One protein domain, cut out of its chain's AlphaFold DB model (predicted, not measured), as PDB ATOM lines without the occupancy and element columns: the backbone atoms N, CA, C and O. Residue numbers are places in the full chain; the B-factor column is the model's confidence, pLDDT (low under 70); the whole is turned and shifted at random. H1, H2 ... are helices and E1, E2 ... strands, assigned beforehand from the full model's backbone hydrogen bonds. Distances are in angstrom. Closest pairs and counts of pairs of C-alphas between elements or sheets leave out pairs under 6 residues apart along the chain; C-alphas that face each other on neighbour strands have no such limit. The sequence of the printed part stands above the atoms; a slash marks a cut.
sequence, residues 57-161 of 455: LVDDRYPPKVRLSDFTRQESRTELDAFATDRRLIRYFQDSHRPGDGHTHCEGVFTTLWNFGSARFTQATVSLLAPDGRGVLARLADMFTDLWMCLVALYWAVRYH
ATOM      1  N   LEU A  57     206.191 313.639 197.275       71.44
ATOM      2  CA  LEU A  57     206.508 312.812 198.440       71.44
ATOM      3  C   LEU A  57     206.171 313.540 199.750       71.44
ATOM      4  O   LEU A  57     206.555 314.696 199.966       71.44
ATOM      5  N   VAL A  58     205.479 312.830 200.636       69.94
ATOM      6  CA  VAL A  58     205.123 313.267 201.990       69.94
ATOM      7  C   VAL A  58     205.632 312.238 202.993       69.94
ATOM      8  O   VAL A  58     205.449 311.038 202.785       69.94
ATOM      9  N   ASP A  59     206.281 312.703 204.064       68.19
ATOM     10  CA  ASP A  59     206.720 311.849 205.175       68.19
ATOM     11  C   ASP A  59     205.654 311.824 206.288       68.19
ATOM     12  O   ASP A  59     205.312 312.855 206.881       68.19
ATOM     13  N   ASP A  60     205.133 310.630 206.578       63.38
ATOM     14  CA  ASP A  60     204.119 310.366 207.605       63.38
ATOM     15  C   ASP A  60     204.671 310.369 209.034       63.38
ATOM     16  O   ASP A  60     203.894 310.407 209.994       63.38
ATOM     17  N   ARG A  61     205.998 310.372 209.213       59.84
ATOM     18  CA  ARG A  61     206.639 310.472 210.539       59.84
ATOM     19  C   ARG A  61     206.343 311.796 211.235       59.84
ATOM     20  O   ARG A  61     206.444 311.876 212.460       59.84
ATOM     21  N   TYR A  62     205.944 312.814 210.477       58.41
ATOM     22  CA  TYR A  62     205.637 314.137 211.001       58.41
ATOM     23  C   TYR A  62     204.121 314.393 210.963       58.41
ATOM     24  O   TYR A  62     203.525 314.432 209.882       58.41
ATOM     25  N   PRO A  63     203.461 314.590 212.125       53.66
ATOM     26  CA  PRO A  63     202.022 314.817 212.165       53.66
ATOM     27  C   PRO A  63     201.636 316.149 211.495       53.66
ATOM     28  O   PRO A  63     202.429 317.097 211.498       53.66
ATOM     29  N   PRO A  64     200.398 316.272 210.974       51.28
ATOM     30  CA  PRO A  64     199.871 317.535 210.467       51.28
ATOM     31  C   PRO A  64     199.827 318.563 211.606       51.28
ATOM     32  O   PRO A  64     198.964 318.507 212.483       51.28
ATOM     33  N   LYS A  65     200.772 319.505 211.639       51.62
ATOM     34  CA  LYS A  65     200.753 320.564 212.650       51.62
ATOM     35  C   LYS A  65     199.755 321.653 212.255       51.62
ATOM     36  O   LYS A  65     200.038 322.468 211.389       51.62
ATOM     37  N   VAL A  66     198.636 321.721 212.976       48.75
ATOM     38  CA  VAL A  66     197.881 322.968 213.201       48.75
ATOM     39  C   VAL A  66     197.572 323.092 214.700       48.75
ATOM     40  O   VAL A  66     196.426 323.074 215.141       48.75
ATOM     41  N   ARG A  67     198.621 323.181 215.530       40.56
ATOM     42  CA  ARG A  67     198.507 323.666 216.917       40.56
ATOM     43  C   ARG A  67     199.314 324.949 217.065       40.56
ATOM     44  O   ARG A  67     200.452 325.028 216.619       40.56
ATOM     45  N   LEU A  68     198.700 325.928 217.726       39.19
ATOM     46  CA  LEU A  68     199.191 327.296 217.924       39.19
ATOM     47  C   LEU A  68     200.591 327.387 218.573       39.19
ATOM     48  O   LEU A  68     201.233 328.423 218.470       39.19
ATOM     49  N   SER A  69     201.062 326.328 219.241       37.47
ATOM     50  CA  SER A  69     202.293 326.319 220.044       37.47
ATOM     51  C   SER A  69     203.582 325.985 219.285       37.47
ATOM     52  O   SER A  69     204.658 326.229 219.820       37.47
ATOM     53  N   ASP A  70     203.507 325.446 218.065       41.03
ATOM     54  CA  ASP A  70     204.664 324.797 217.418       41.03
ATOM     55  C   ASP A  70     205.208 325.535 216.183       41.03
ATOM     56  O   ASP A  70     206.082 325.022 215.482       41.03
ATOM     57  N   PHE A  71     204.732 326.754 215.915       44.75
ATOM     58  CA  PHE A  71     205.111 327.554 214.739       44.75
ATOM     59  C   PHE A  71     206.602 327.951 214.675       44.75
ATOM     60  O   PHE A  71     207.043 328.527 213.686       44.75
ATOM     61  N   THR A  72     207.400 327.636 215.698       36.44
ATOM     62  CA  THR A  72     208.810 328.035 215.827       36.44
ATOM     63  C   THR A  72     209.830 326.965 215.417       36.44
ATOM     64  O   THR A  72     211.020 327.272 215.363       36.44
ATOM     65  N   ARG A  73     209.420 325.735 215.064       37.47
ATOM     66  CA  ARG A  73     210.328 324.715 214.492       37.47
ATOM     67  C   ARG A  73     209.624 323.888 213.412       37.47
ATOM     68  O   ARG A  73     208.886 322.948 213.705       37.47
ATOM     69  N   GLN A  74     209.854 324.278 212.160       44.28
ATOM     70  CA  GLN A  74     209.346 323.621 210.957       44.28
ATOM     71  C   GLN A  74     210.289 322.468 210.574       44.28
ATOM     72  O   GLN A  74     211.321 322.687 209.946       44.28
ATOM     73  N   GLU A  75     209.969 321.240 210.982       50.22
ATOM     74  CA  GLU A  75     210.559 320.038 210.376       50.22
ATOM     75  C   GLU A  75     209.834 319.758 209.050       50.22
ATOM     76  O   GLU A  75     208.611 319.883 208.961       50.22
ATOM     77  N   SER A  76     210.599 319.486 207.988       54.34
ATOM     78  CA  SER A  76     210.095 319.451 206.609       54.34
ATOM     79  C   SER A  76     209.285 318.181 206.339       54.34
ATOM     80  O   SER A  76     209.859 317.122 206.121       54.34
ATOM     81  N   ARG A  77     207.951 318.291 206.349       62.75
ATOM     82  CA  ARG A  77     207.018 317.173 206.109       62.75
ATOM     83  C   ARG A  77     206.832 316.850 204.624       62.75
ATOM     84  O   ARG A  77     206.569 315.708 204.259       62.75
ATOM     85  N   THR A  78     206.935 317.868 203.777       66.44
ATOM     86  CA  THR A  78     206.706 317.771 202.333       66.44
ATOM     87  C   THR A  78     207.937 318.232 201.556       66.44
ATOM     88  O   THR A  78     208.730 319.037 202.055       66.44
ATOM     89  N   GLU A  79     208.071 317.796 200.298       73.19
ATOM     90  CA  GLU A  79     209.093 318.334 199.379       73.19
ATOM     91  C   GLU A  79     209.053 319.870 199.295       73.19
ATOM     92  O   GLU A  79     210.088 320.529 199.159       73.19
ATOM     93  N   LEU A  80     207.853 320.444 199.414       76.31
ATOM     94  CA  LEU A  80     207.631 321.881 199.411       76.31
ATOM     95  C   LEU A  80     208.172 322.561 200.681       76.31
ATOM     96  O   LEU A  80     208.796 323.616 200.579       76.31
ATOM     97  N   ASP A  81     207.990 321.970 201.864       72.69
ATOM     98  CA  ASP A  81     208.554 322.504 203.115       72.69
ATOM     99  C   ASP A  81     210.087 322.466 203.112       72.69
ATOM    100  O   ASP A  81     210.737 323.431 203.533       72.69
ATOM    101  N   ALA A  82     210.663 321.385 202.575       70.94
ATOM    102  CA  ALA A  82     212.104 321.274 202.380       70.94
ATOM    103  C   ALA A  82     212.602 322.373 201.430       70.94
ATOM    104  O   ALA A  82     213.579 323.058 201.736       70.94
ATOM    105  N   PHE A  83     211.889 322.613 200.323       75.94
ATOM    106  CA  PHE A  83     212.213 323.691 199.385       75.94
ATOM    107  C   PHE A  83     212.105 325.090 199.996       75.94
ATOM    108  O   PHE A  83     212.939 325.951 199.697       75.94
ATOM    109  N   ALA A  84     211.076 325.327 200.810       75.00
ATOM    110  CA  ALA A  84     210.842 326.610 201.462       75.00
ATOM    111  C   ALA A  84     211.926 326.931 202.504       75.00
ATOM    112  O   ALA A  84     212.241 328.104 202.701       75.00
ATOM    113  N   THR A  85     212.509 325.903 203.132       74.19
ATOM    114  CA  THR A  85     213.565 326.046 204.144       74.19
ATOM    115  C   THR A  85     214.951 326.175 203.505       74.19
ATOM    116  O   THR A  85     215.654 327.152 203.755       74.19
ATOM    117  N   ASP A  86     215.346 325.228 202.647       72.31
ATOM    118  CA  ASP A  86     216.590 325.309 201.874       72.31
ATOM    119  C   ASP A  86     216.447 324.581 200.529       72.31
ATOM    120  O   ASP A  86     216.243 323.369 200.443       72.31
ATOM    121  N   ARG A  87     216.650 325.326 199.437       69.81
ATOM    122  CA  ARG A  87     216.548 324.816 198.060       69.81
ATOM    123  C   ARG A  87     217.483 323.638 197.781       69.81
ATOM    124  O   ARG A  87     217.206 322.853 196.873       69.81
ATOM    125  N   ARG A  88     218.597 323.527 198.509       67.75
ATOM    126  CA  ARG A  88     219.584 322.448 198.344       67.75
ATOM    127  C   ARG A  88     219.129 321.137 198.982       67.75
ATOM    128  O   ARG A  88     219.563 320.078 198.533       67.75
ATOM    129  N   LEU A  89     218.228 321.201 199.963       65.69
ATOM    130  CA  LEU A  89     217.750 320.032 200.694       65.69
ATOM    131  C   LEU A  89     216.723 319.206 199.917       65.69
ATOM    132  O   LEU A  89     216.495 318.071 200.309       65.69
ATOM    133  N   ILE A  90     216.154 319.687 198.800       71.50
ATOM    134  CA  ILE A  90     215.171 318.886 198.040       71.50
ATOM    135  C   ILE A  90     215.773 317.569 197.556       71.50
ATOM    136  O   ILE A  90     215.163 316.525 197.738       71.50
ATOM    137  N   ARG A  91     216.965 317.603 196.939       68.12
ATOM    138  CA  ARG A  91     217.588 316.377 196.412       68.12
ATOM    139  C   ARG A  91     217.915 315.406 197.538       68.12
ATOM    140  O   ARG A  91     217.627 314.228 197.421       68.12
ATOM    141  N   TYR A  92     218.422 315.934 198.652       66.06
ATOM    142  CA  TYR A  92     218.656 315.145 199.856       66.06
ATOM    143  C   TYR A  92     217.355 314.535 200.396       66.06
ATOM    144  O   TYR A  92     217.332 313.360 200.745       66.06
ATOM    145  N   PHE A  93     216.262 315.299 200.420       68.94
ATOM    146  CA  PHE A  93     214.954 314.833 200.873       68.94
ATOM    147  C   PHE A  93     214.398 313.739 199.954       68.94
ATOM    148  O   PHE A  93     214.007 312.693 200.456       68.94
ATOM    149  N   GLN A  94     214.448 313.933 198.632       70.81
ATOM    150  CA  GLN A  94     214.017 312.954 197.625       70.81
ATOM    151  C   GLN A  94     214.852 311.664 197.668       70.81
ATOM    152  O   GLN A  94     214.300 310.570 197.560       70.81
ATOM    153  N   ASP A  95     216.168 311.779 197.866       67.81
ATOM    154  CA  ASP A  95     217.061 310.622 197.988       67.81
ATOM    155  C   ASP A  95     216.864 309.871 199.315       67.81
ATOM    156  O   ASP A  95     216.971 308.647 199.337       67.81
ATOM    157  N   SER A  96     216.530 310.585 200.396       63.94
ATOM    158  CA  SER A  96     216.327 310.012 201.737       63.94
ATOM    159  C   SER A  96     214.919 309.450 201.977       63.94
ATOM    160  O   SER A  96     214.724 308.761 202.970       63.94
ATOM    161  N   HIS A  97     213.939 309.757 201.117       66.00
ATOM    162  CA  HIS A  97     212.517 309.422 201.312       66.00
ATOM    163  C   HIS A  97     211.916 308.690 200.105       66.00
ATOM    164  O   HIS A  97     210.772 308.940 199.718       66.00
ATOM    165  N   ARG A  98     212.685 307.785 199.481       63.81
ATOM    166  CA  ARG A  98     212.228 307.038 198.298       63.81
ATOM    167  C   ARG A  98     210.899 306.309 198.573       63.81
ATOM    168  O   ARG A  98     210.710 305.773 199.668       63.81
ATOM    169  N   PRO A  99     209.979 306.258 197.590       55.75
ATOM    170  CA  PRO A  99     208.709 305.551 197.733       55.75
ATOM    171  C   PRO A  99     208.988 304.053 197.932       55.75
ATOM    172  O   PRO A  99     209.388 303.358 196.998       55.75
ATOM    173  N   GLY A 100     208.850 303.583 199.173       57.09
ATOM    174  CA  GLY A 100     209.230 302.228 199.590       57.09
ATOM    175  C   GLY A 100     209.558 302.087 201.080       57.09
ATOM    176  O   GLY A 100     209.423 300.993 201.618       57.09
ATOM    177  N   ASP A 101     209.891 303.183 201.769       60.47
ATOM    178  CA  ASP A 101     210.315 303.177 203.183       60.47
ATOM    179  C   ASP A 101     209.183 302.962 204.213       60.47
ATOM    180  O   ASP A 101     209.376 303.160 205.411       60.47
ATOM    181  N   GLY A 102     207.977 302.565 203.791       60.44
ATOM    182  CA  GLY A 102     206.828 302.293 204.675       60.44
ATOM    183  C   GLY A 102     206.252 303.514 205.415       60.44
ATOM    184  O   GLY A 102     205.155 303.428 205.959       60.44
ATOM    185  N   HIS A 103     206.958 304.646 205.401       66.12
ATOM    186  CA  HIS A 103     206.607 305.905 206.065       66.12
ATOM    187  C   HIS A 103     206.408 307.078 205.091       66.12
ATOM    188  O   HIS A 103     206.217 308.209 205.526       66.12
ATOM    189  N   THR A 104     206.489 306.831 203.783       68.69
ATOM    190  CA  THR A 104     206.361 307.858 202.744       68.69
ATOM    191  C   THR A 104     205.210 307.521 201.807       68.69
ATOM    192  O   THR A 104     205.101 306.391 201.321       68.69
ATOM    193  N   HIS A 105     204.350 308.499 201.529       74.31
ATOM    194  CA  HIS A 105     203.274 308.364 200.547       74.31
ATOM    195  C   HIS A 105     203.295 309.514 199.538       74.31
ATOM    196  O   HIS A 105     203.864 310.579 199.783       74.31
ATOM    197  N   CYS A 106     202.696 309.280 198.368       72.88
ATOM    198  CA  CYS A 106     202.574 310.299 197.333       72.88
ATOM    199  C   CYS A 106     201.259 311.070 197.499       72.88
ATOM    200  O   CYS A 106     200.183 310.491 197.353       72.88
ATOM    201  N   GLU A 107     201.346 312.376 197.744       77.75
ATOM    202  CA  GLU A 107     200.220 313.306 197.645       77.75
ATOM    203  C   GLU A 107     200.212 314.032 196.289       77.75
ATOM    204  O   GLU A 107     201.180 314.047 195.518       77.75
ATOM    205  N   GLY A 108     199.068 314.638 195.981       79.69
ATOM    206  CA  GLY A 108     198.905 315.491 194.816       79.69
ATOM    207  C   GLY A 108     199.505 316.892 194.997       79.69
ATOM    208  O   GLY A 108     199.671 317.400 196.112       79.69
ATOM    209  N   VAL A 109     199.831 317.540 193.877       83.94
ATOM    210  CA  VAL A 109     200.432 318.885 193.855       83.94
ATOM    211  C   VAL A 109     199.438 319.942 194.350       83.94
ATOM    212  O   VAL A 109     199.828 320.877 195.047       83.94
ATOM    213  N   PHE A 110     198.144 319.807 194.050       85.19
ATOM    214  CA  PHE A 110     197.132 320.751 194.531       85.19
ATOM    215  C   PHE A 110     196.905 320.602 196.031       85.19
ATOM    216  O   PHE A 110     196.874 321.606 196.738       85.19
ATOM    217  N   THR A 111     196.797 319.374 196.532       79.69
ATOM    218  CA  THR A 111     196.582 319.105 197.961       79.69
ATOM    219  C   THR A 111     197.711 319.688 198.816       79.69
ATOM    220  O   THR A 111     197.453 320.371 199.811       79.69
ATOM    221  N   THR A 112     198.960 319.514 198.383       80.88
ATOM    222  CA  THR A 112     200.145 320.065 199.060       80.88
ATOM    223  C   THR A 112     200.180 321.596 199.012       80.88
ATOM    224  O   THR A 112     200.350 322.236 200.053       80.88
ATOM    225  N   LEU A 113     199.923 322.204 197.847       84.00
ATOM    226  CA  LEU A 113     199.824 323.665 197.704       84.00
ATOM    227  C   LEU A 113     198.686 324.269 198.534       84.00
ATOM    228  O   LEU A 113     198.864 325.315 199.157       84.00
ATOM    229  N   TRP A 114     197.522 323.624 198.548       82.12
ATOM    230  CA  TRP A 114     196.345 324.076 199.282       82.12
ATOM    231  C   TRP A 114     196.589 324.057 200.791       82.12
ATOM    232  O   TRP A 114     196.316 325.040 201.488       82.12
ATOM    233  N   ASN A 115     197.154 322.962 201.302       79.12
ATOM    234  CA  ASN A 115     197.478 322.823 202.719       79.12
ATOM    235  C   ASN A 115     198.542 323.844 203.143       79.12
ATOM    236  O   ASN A 115     198.344 324.565 204.122       79.12
ATOM    237  N   PHE A 116     199.622 323.978 202.368       80.75
ATOM    238  CA  PHE A 116     200.674 324.955 202.646       80.75
ATOM    239  C   PHE A 116     200.146 326.398 202.594       80.75
ATOM    240  O   PHE A 116     200.366 327.185 203.516       80.75
ATOM    241  N   GLY A 117     199.391 326.743 201.547       80.62
ATOM    242  CA  GLY A 117     198.826 328.078 201.355       80.62
ATOM    243  C   GLY A 117     197.808 328.460 202.430       80.62
ATOM    244  O   GLY A 117     197.860 329.568 202.960       80.62
ATOM    245  N   SER A 118     196.910 327.547 202.811       77.81
ATOM    246  CA  SER A 118     195.907 327.804 203.857       77.81
ATOM    247  C   SER A 118     196.531 328.000 205.246       77.81
ATOM    248  O   SER A 118     196.073 328.861 206.011       77.81
ATOM    249  N   ALA A 119     197.607 327.265 205.552       77.25
ATOM    250  CA  ALA A 119     198.384 327.440 206.774       77.25
ATOM    251  C   ALA A 119     199.058 328.819 206.811       77.25
ATOM    252  O   ALA A 119     198.869 329.567 207.774       77.25
ATOM    253  N   ARG A 120     199.756 329.205 205.733       82.56
ATOM    254  CA  ARG A 120     200.431 330.513 205.631       82.56
ATOM    255  C   ARG A 120     199.458 331.681 205.627       82.56
ATOM    256  O   ARG A 120     199.702 332.676 206.297       82.56
ATOM    257  N   PHE A 121     198.316 331.551 204.959       82.00
ATOM    258  CA  PHE A 121     197.272 332.576 204.975       82.00
ATOM    259  C   PHE A 121     196.696 332.789 206.382       82.00
ATOM    260  O   PHE A 121     196.484 333.920 206.830       82.00
ATOM    261  N   THR A 122     196.469 331.692 207.109       81.44
ATOM    262  CA  THR A 122     196.020 331.752 208.503       81.44
ATOM    263  C   THR A 122     197.075 332.412 209.387       81.44
ATOM    264  O   THR A 122     196.728 333.298 210.166       81.44
ATOM    265  N   GLN A 123     198.347 332.044 209.229       78.94
ATOM    266  CA  GLN A 123     199.459 332.636 209.969       78.94
ATOM    267  C   GLN A 123     199.594 334.137 209.691       78.94
ATOM    268  O   GLN A 123     199.595 334.919 210.636       78.94
ATOM    269  N   ALA A 124     199.565 334.553 208.424       83.00
ATOM    270  CA  ALA A 124     199.624 335.958 208.027       83.00
ATOM    271  C   ALA A 124     198.509 336.792 208.679       83.00
ATOM    272  O   ALA A 124     198.746 337.899 209.163       83.00
ATOM    273  N   THR A 125     197.292 336.241 208.740       80.56
ATOM    274  CA  THR A 125     196.154 336.898 209.399       80.56
ATOM    275  C   THR A 125     196.390 337.042 210.904       80.56
ATOM    276  O   THR A 125     196.139 338.105 211.472       80.56
ATOM    277  N   VAL A 126     196.863 335.981 211.563       80.44
ATOM    278  CA  VAL A 126     197.117 335.991 213.010       80.44
ATOM    279  C   VAL A 126     198.245 336.958 213.352       80.44
ATOM    280  O   VAL A 126     198.057 337.784 214.237       80.44
ATOM    281  N   SER A 127     199.362 336.926 212.626       81.12
ATOM    282  CA  SER A 127     200.502 337.833 212.823       81.12
ATOM    283  C   SER A 127     200.107 339.305 212.680       81.12
ATOM    284  O   SER A 127     200.599 340.159 213.418       81.12
ATOM    285  N   LEU A 128     199.174 339.612 211.772       79.94
ATOM    286  CA  LEU A 128     198.682 340.974 211.572       79.94
ATOM    287  C   LEU A 128     197.862 341.488 212.772       79.94
ATOM    288  O   LEU A 128     197.961 342.667 213.120       79.94
ATOM    289  N   LEU A 129     197.076 340.618 213.418       78.00
ATOM    290  CA  LEU A 129     196.197 340.975 214.543       78.00
ATOM    291  C   LEU A 129     196.756 340.639 215.931       78.00
ATOM    292  O   LEU A 129     196.165 341.063 216.926       78.00
ATOM    293  N   ALA A 130     197.861 339.901 216.020       78.00
ATOM    294  CA  ALA A 130     198.447 339.492 217.287       78.00
ATOM    295  C   ALA A 130     198.754 340.727 218.156       78.00
ATOM    296  O   ALA A 130     199.452 341.641 217.699       78.00
ATOM    297  N   PRO A 131     198.262 340.789 219.408       67.12
ATOM    298  CA  PRO A 131     198.566 341.864 220.345       67.12
ATOM    299  C   PRO A 131     199.967 341.679 220.947       67.12
ATOM    300  O   PRO A 131     200.165 341.807 222.150       67.12
ATOM    301  N   ASP A 132     200.959 341.371 220.119       69.81
ATOM    302  CA  ASP A 132     202.344 341.310 220.557       69.81
ATOM    303  C   ASP A 132     202.866 342.741 220.664       69.81
ATOM    304  O   ASP A 132     202.636 343.554 219.767       69.81
ATOM    305  N   GLY A 133     203.622 343.070 221.715       70.44
ATOM    306  CA  GLY A 133     204.257 344.389 221.901       70.44
ATOM    307  C   GLY A 133     205.254 344.802 220.801       70.44
ATOM    308  O   GLY A 133     205.970 345.788 220.949       70.44
ATOM    309  N   ARG A 134     205.322 344.051 219.695       77.06
ATOM    310  CA  ARG A 134     206.055 344.363 218.467       77.06
ATOM    311  C   ARG A 134     205.312 345.446 217.676       77.06
ATOM    312  O   ARG A 134     204.092 345.388 217.518       77.06
ATOM    313  N   GLY A 135     206.059 346.418 217.149       80.75
ATOM    314  CA  GLY A 135     205.505 347.510 216.342       80.75
ATOM    315  C   GLY A 135     204.812 347.036 215.055       80.75
ATOM    316  O   GLY A 135     205.101 345.957 214.538       80.75
ATOM    317  N   VAL A 136     203.928 347.877 214.502       80.31
ATOM    318  CA  VAL A 136     203.114 347.584 213.299       80.31
ATOM    319  C   VAL A 136     203.967 347.140 212.103       80.31
ATOM    320  O   VAL A 136     203.583 346.231 211.376       80.31
ATOM    321  N   LEU A 137     205.152 347.732 211.927       83.25
ATOM    322  CA  LEU A 137     206.066 347.391 210.831       83.25
ATOM    323  C   LEU A 137     206.567 345.943 210.895       83.25
ATOM    324  O   LEU A 137     206.664 345.297 209.856       83.25
ATOM    325  N   ALA A 138     206.839 345.415 212.092       85.00
ATOM    326  CA  ALA A 138     207.268 344.025 212.254       85.00
ATOM    327  C   ALA A 138     206.141 343.054 211.873       85.00
ATOM    328  O   ALA A 138     206.371 342.093 211.149       85.00
ATOM    329  N   ARG A 139     204.899 343.367 212.266       84.56
ATOM    330  CA  ARG A 139     203.718 342.560 211.913       84.56
ATOM    331  C   ARG A 139     203.468 342.532 210.406       84.56
ATOM    332  O   ARG A 139     203.137 341.491 209.847       84.56
ATOM    333  N   LEU A 140     203.653 343.674 209.741       83.31
ATOM    334  CA  LEU A 140     203.582 343.750 208.283       83.31
ATOM    335  C   LEU A 140     204.702 342.937 207.625       83.31
ATOM    336  O   LEU A 140     204.438 342.243 206.650       83.31
ATOM    337  N   ALA A 141     205.927 342.983 208.157       86.38
ATOM    338  CA  ALA A 141     207.041 342.191 207.639       86.38
ATOM    339  C   ALA A 141     206.780 340.678 207.744       86.38
ATOM    340  O   ALA A 141     207.018 339.956 206.774       86.38
ATOM    341  N   ASP A 142     206.223 340.207 208.863       84.00
ATOM    342  CA  ASP A 142     205.835 338.801 209.044       84.00
ATOM    343  C   ASP A 142     204.742 338.398 208.037       84.00
ATOM    344  O   ASP A 142     204.877 337.399 207.331       84.00
ATOM    345  N   MET A 143     203.713 339.238 207.868       85.38
ATOM    346  CA  MET A 143     202.661 339.038 206.862       85.38
ATOM    347  C   MET A 143     203.233 338.951 205.435       85.38
ATOM    348  O   MET A 143     202.855 338.066 204.665       85.38
ATOM    349  N   PHE A 144     204.144 339.857 205.066       85.75
ATOM    350  CA  PHE A 144     204.798 339.826 203.755       85.75
ATOM    351  C   PHE A 144     205.675 338.590 203.580       85.75
ATOM    352  O   PHE A 144     205.748 338.058 202.473       85.75
ATOM    353  N   THR A 145     206.298 338.107 204.652       85.56
ATOM    354  CA  THR A 145     207.103 336.883 204.639       85.56
ATOM    355  C   THR A 145     206.231 335.658 204.362       85.56
ATOM    356  O   THR A 145     206.552 334.871 203.471       85.56
ATOM    357  N   ASP A 146     205.084 335.529 205.031       83.94
ATOM    358  CA  ASP A 146     204.134 334.434 204.783       83.94
ATOM    359  C   ASP A 146     203.522 334.503 203.369       83.94
ATOM    360  O   ASP A 146     203.372 333.480 202.691       83.94
ATOM    361  N   LEU A 147     203.221 335.709 202.871       85.25
ATOM    362  CA  LEU A 147     202.746 335.903 201.496       85.25
ATOM    363  C   LEU A 147     203.832 335.552 200.468       85.25
ATOM    364  O   LEU A 147     203.549 334.913 199.452       85.25
ATOM    365  N   TRP A 148     205.084 335.920 200.743       86.88
ATOM    366  CA  TRP A 148     206.230 335.556 199.916       86.88
ATOM    367  C   TRP A 148     206.421 334.039 199.855       86.88
ATOM    368  O   TRP A 148     206.659 333.496 198.777       86.88
ATOM    369  N   MET A 149     206.233 333.327 200.966       82.56
ATOM    370  CA  MET A 149     206.279 331.862 200.981       82.56
ATOM    371  C   MET A 149     205.208 331.233 200.080       82.56
ATOM    372  O   MET A 149     205.486 330.233 199.419       82.56
ATOM    373  N   CYS A 150     204.019 331.834 199.970       85.69
ATOM    374  CA  CYS A 150     202.999 331.380 199.018       85.69
ATOM    375  C   CYS A 150     203.465 331.537 197.557       85.69
ATOM    376  O   CYS A 150     203.233 330.651 196.733       85.69
ATOM    377  N   LEU A 151     204.176 332.625 197.232       87.94
ATOM    378  CA  LEU A 151     204.778 332.818 195.905       87.94
ATOM    379  C   LEU A 151     205.907 331.814 195.638       87.94
ATOM    380  O   LEU A 151     206.014 331.287 194.530       87.94
ATOM    381  N   VAL A 152     206.724 331.511 196.650       87.25
ATOM    382  CA  VAL A 152     207.766 330.476 196.569       87.25
ATOM    383  C   VAL A 152     207.148 329.101 196.303       87.25
ATOM    384  O   VAL A 152     207.669 328.363 195.466       87.25
ATOM    385  N   ALA A 153     206.022 328.778 196.939       85.31
ATOM    386  CA  ALA A 153     205.292 327.538 196.691       85.31
ATOM    387  C   ALA A 153     204.744 327.452 195.260       85.31
ATOM    388  O   ALA A 153     204.877 326.420 194.600       85.31
ATOM    389  N   LEU A 154     204.208 328.553 194.733       88.06
ATOM    390  CA  LEU A 154     203.766 328.606 193.340       88.06
ATOM    391  C   LEU A 154     204.941 328.436 192.363       88.06
ATOM    392  O   LEU A 154     204.840 327.702 191.380       88.06
ATOM    393  N   TYR A 155     206.078 329.072 192.653       88.44
ATOM    394  CA  TYR A 155     207.300 328.913 191.869       88.44
ATOM    395  C   TYR A 155     207.808 327.465 191.886       88.44
ATOM    396  O   TYR A 155     208.205 326.947 190.842       88.44
ATOM    397  N   TRP A 156     207.763 326.795 193.041       88.44
ATOM    398  CA  TRP A 156     208.085 325.372 193.163       88.44
ATOM    399  C   TRP A 156     207.211 324.519 192.240       88.44
ATOM    400  O   TRP A 156     207.745 323.748 191.439       88.44
ATOM    401  N   ALA A 157     205.892 324.725 192.270       87.12
ATOM    402  CA  ALA A 157     204.960 323.978 191.432       87.12
ATOM    403  C   ALA A 157     205.259 324.165 189.937       87.12
ATOM    404  O   ALA A 157     205.369 323.186 189.199       87.12
ATOM    405  N   VAL A 158     205.487 325.405 189.491       88.75
ATOM    406  CA  VAL A 158     205.823 325.703 188.086       88.75
ATOM    407  C   VAL A 158     207.171 325.093 187.687       88.75
ATOM    408  O   VAL A 158     207.324 324.600 186.569       88.75
ATOM    409  N   ARG A 159     208.157 325.107 188.591       86.81
ATOM    410  CA  ARG A 159     209.525 324.659 188.304       86.81
ATOM    411  C   ARG A 159     209.677 323.139 188.252       86.81
ATOM    412  O   ARG A 159     210.485 322.664 187.448       86.81
ATOM    413  N   TYR A 160     208.982 322.408 189.120       83.19
ATOM    414  CA  TYR A 160     209.085 320.946 189.233       83.19
ATOM    415  C   TYR A 160     207.940 320.213 188.525       83.19
ATOM    416  O   TYR A 160     208.154 319.129 187.987       83.19
ATOM    417  N   HIS A 161     206.763 320.836 188.417       86.69
ATOM    418  CA  HIS A 161     205.577 320.269 187.770       86.69
ATOM    419  C   HIS A 161     205.015 321.228 186.697       86.69
ATOM    420  O   HIS A 161     203.901 321.740 186.836       86.69
TER     421      HIS A 161
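This is residues 57 to 161 of the 455 residues of an uncharacterized protein of Phycisphaerales bacterium (UniProt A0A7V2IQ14). A small two-stranded sheet, E1 and E2, and two short helices, H1 and H2, form a head at one end of a long helical hairpin, H3 and H4, whose two helices run side by side and make the longest axis. H1 packs on H4 residues 149 to 156, H2 folds back beside H1, and the long link of residues 60 to 78 loops out from the sheet and folds back to H1. The printed part has 105 residues with four named helices and two named strands, in the order E1, H1, H2, E2, H3, H4; the sheet, E1 - E2, is antiparallel and the class is mostly helix. The whole is compact, with a radius of gyration of the C-alphas of 14.9 A, and elongated, spanning 48 by 28 by 23 A.

Find C-alpha 57 at (206.508, 312.812, 198.440), where E1, residues 57 to 59, begins. Its partner E2 is residues 104 to 107, 9.7 A long. Look next at H3, residues 109 to 129, 30.6 A from first to last C-alpha, beginning at (200.432, 318.885, 193.855). H4, residues 136 to 160, is the longest helix at 36.4 A and ends at C-alpha 160 at (209.085, 320.946, 189.233). The short helices are H1, residues 79 to 85, 10.1 A, and H2, residues 89 to 96, 10.2 A.

Start at the sheet, where E1 and E2 are antiparallel at 132 degrees; N 58 and O 105 are 2.9 A apart and N 105 and O 58 3.0 A, both within hydrogen-bond range. From E1, the closest C-alphas to H1 are those of Leu 57 and Glu 79, 6.2 A apart. H1 and H2 are a helical hairpin and touch, closest at the C-alphas of Phe 83 and Ile 90, 5.8 A, at a steep tilt of 38 degrees, opposite ways. H4 touches H1 with residues 149 to 156 alone, closest at the C-alphas of Leu 80 and Ala 153, 6.7 A, at a steep tilt of 39 degrees. H3 and H4, a helical hairpin, touch at a shallow tilt of 7 degrees, opposite ways, closest at the C-alphas of Ala 124 and Met 143, 4.5 A. The helix packing is mostly crossed, but only just, with 1 of 3 touching pairs at a shallow tilt. H2 is apart from H3 and H4. In H1, H2, H3 and H4 every O i to N i+4 pair is within hydrogen-bond range.

The two C-alphas farthest apart, those of Gly 100 and Gly 135, are 48.4 A from each other. The printed part has no cut, and the link from E1 to H1, 19 residues, is long. The mean pLDDT of the printed part is 72.3; look for values under 70 at residues 58 to 78, 87 to 89, 91 to 93, 95 to 104 and 131 to 132.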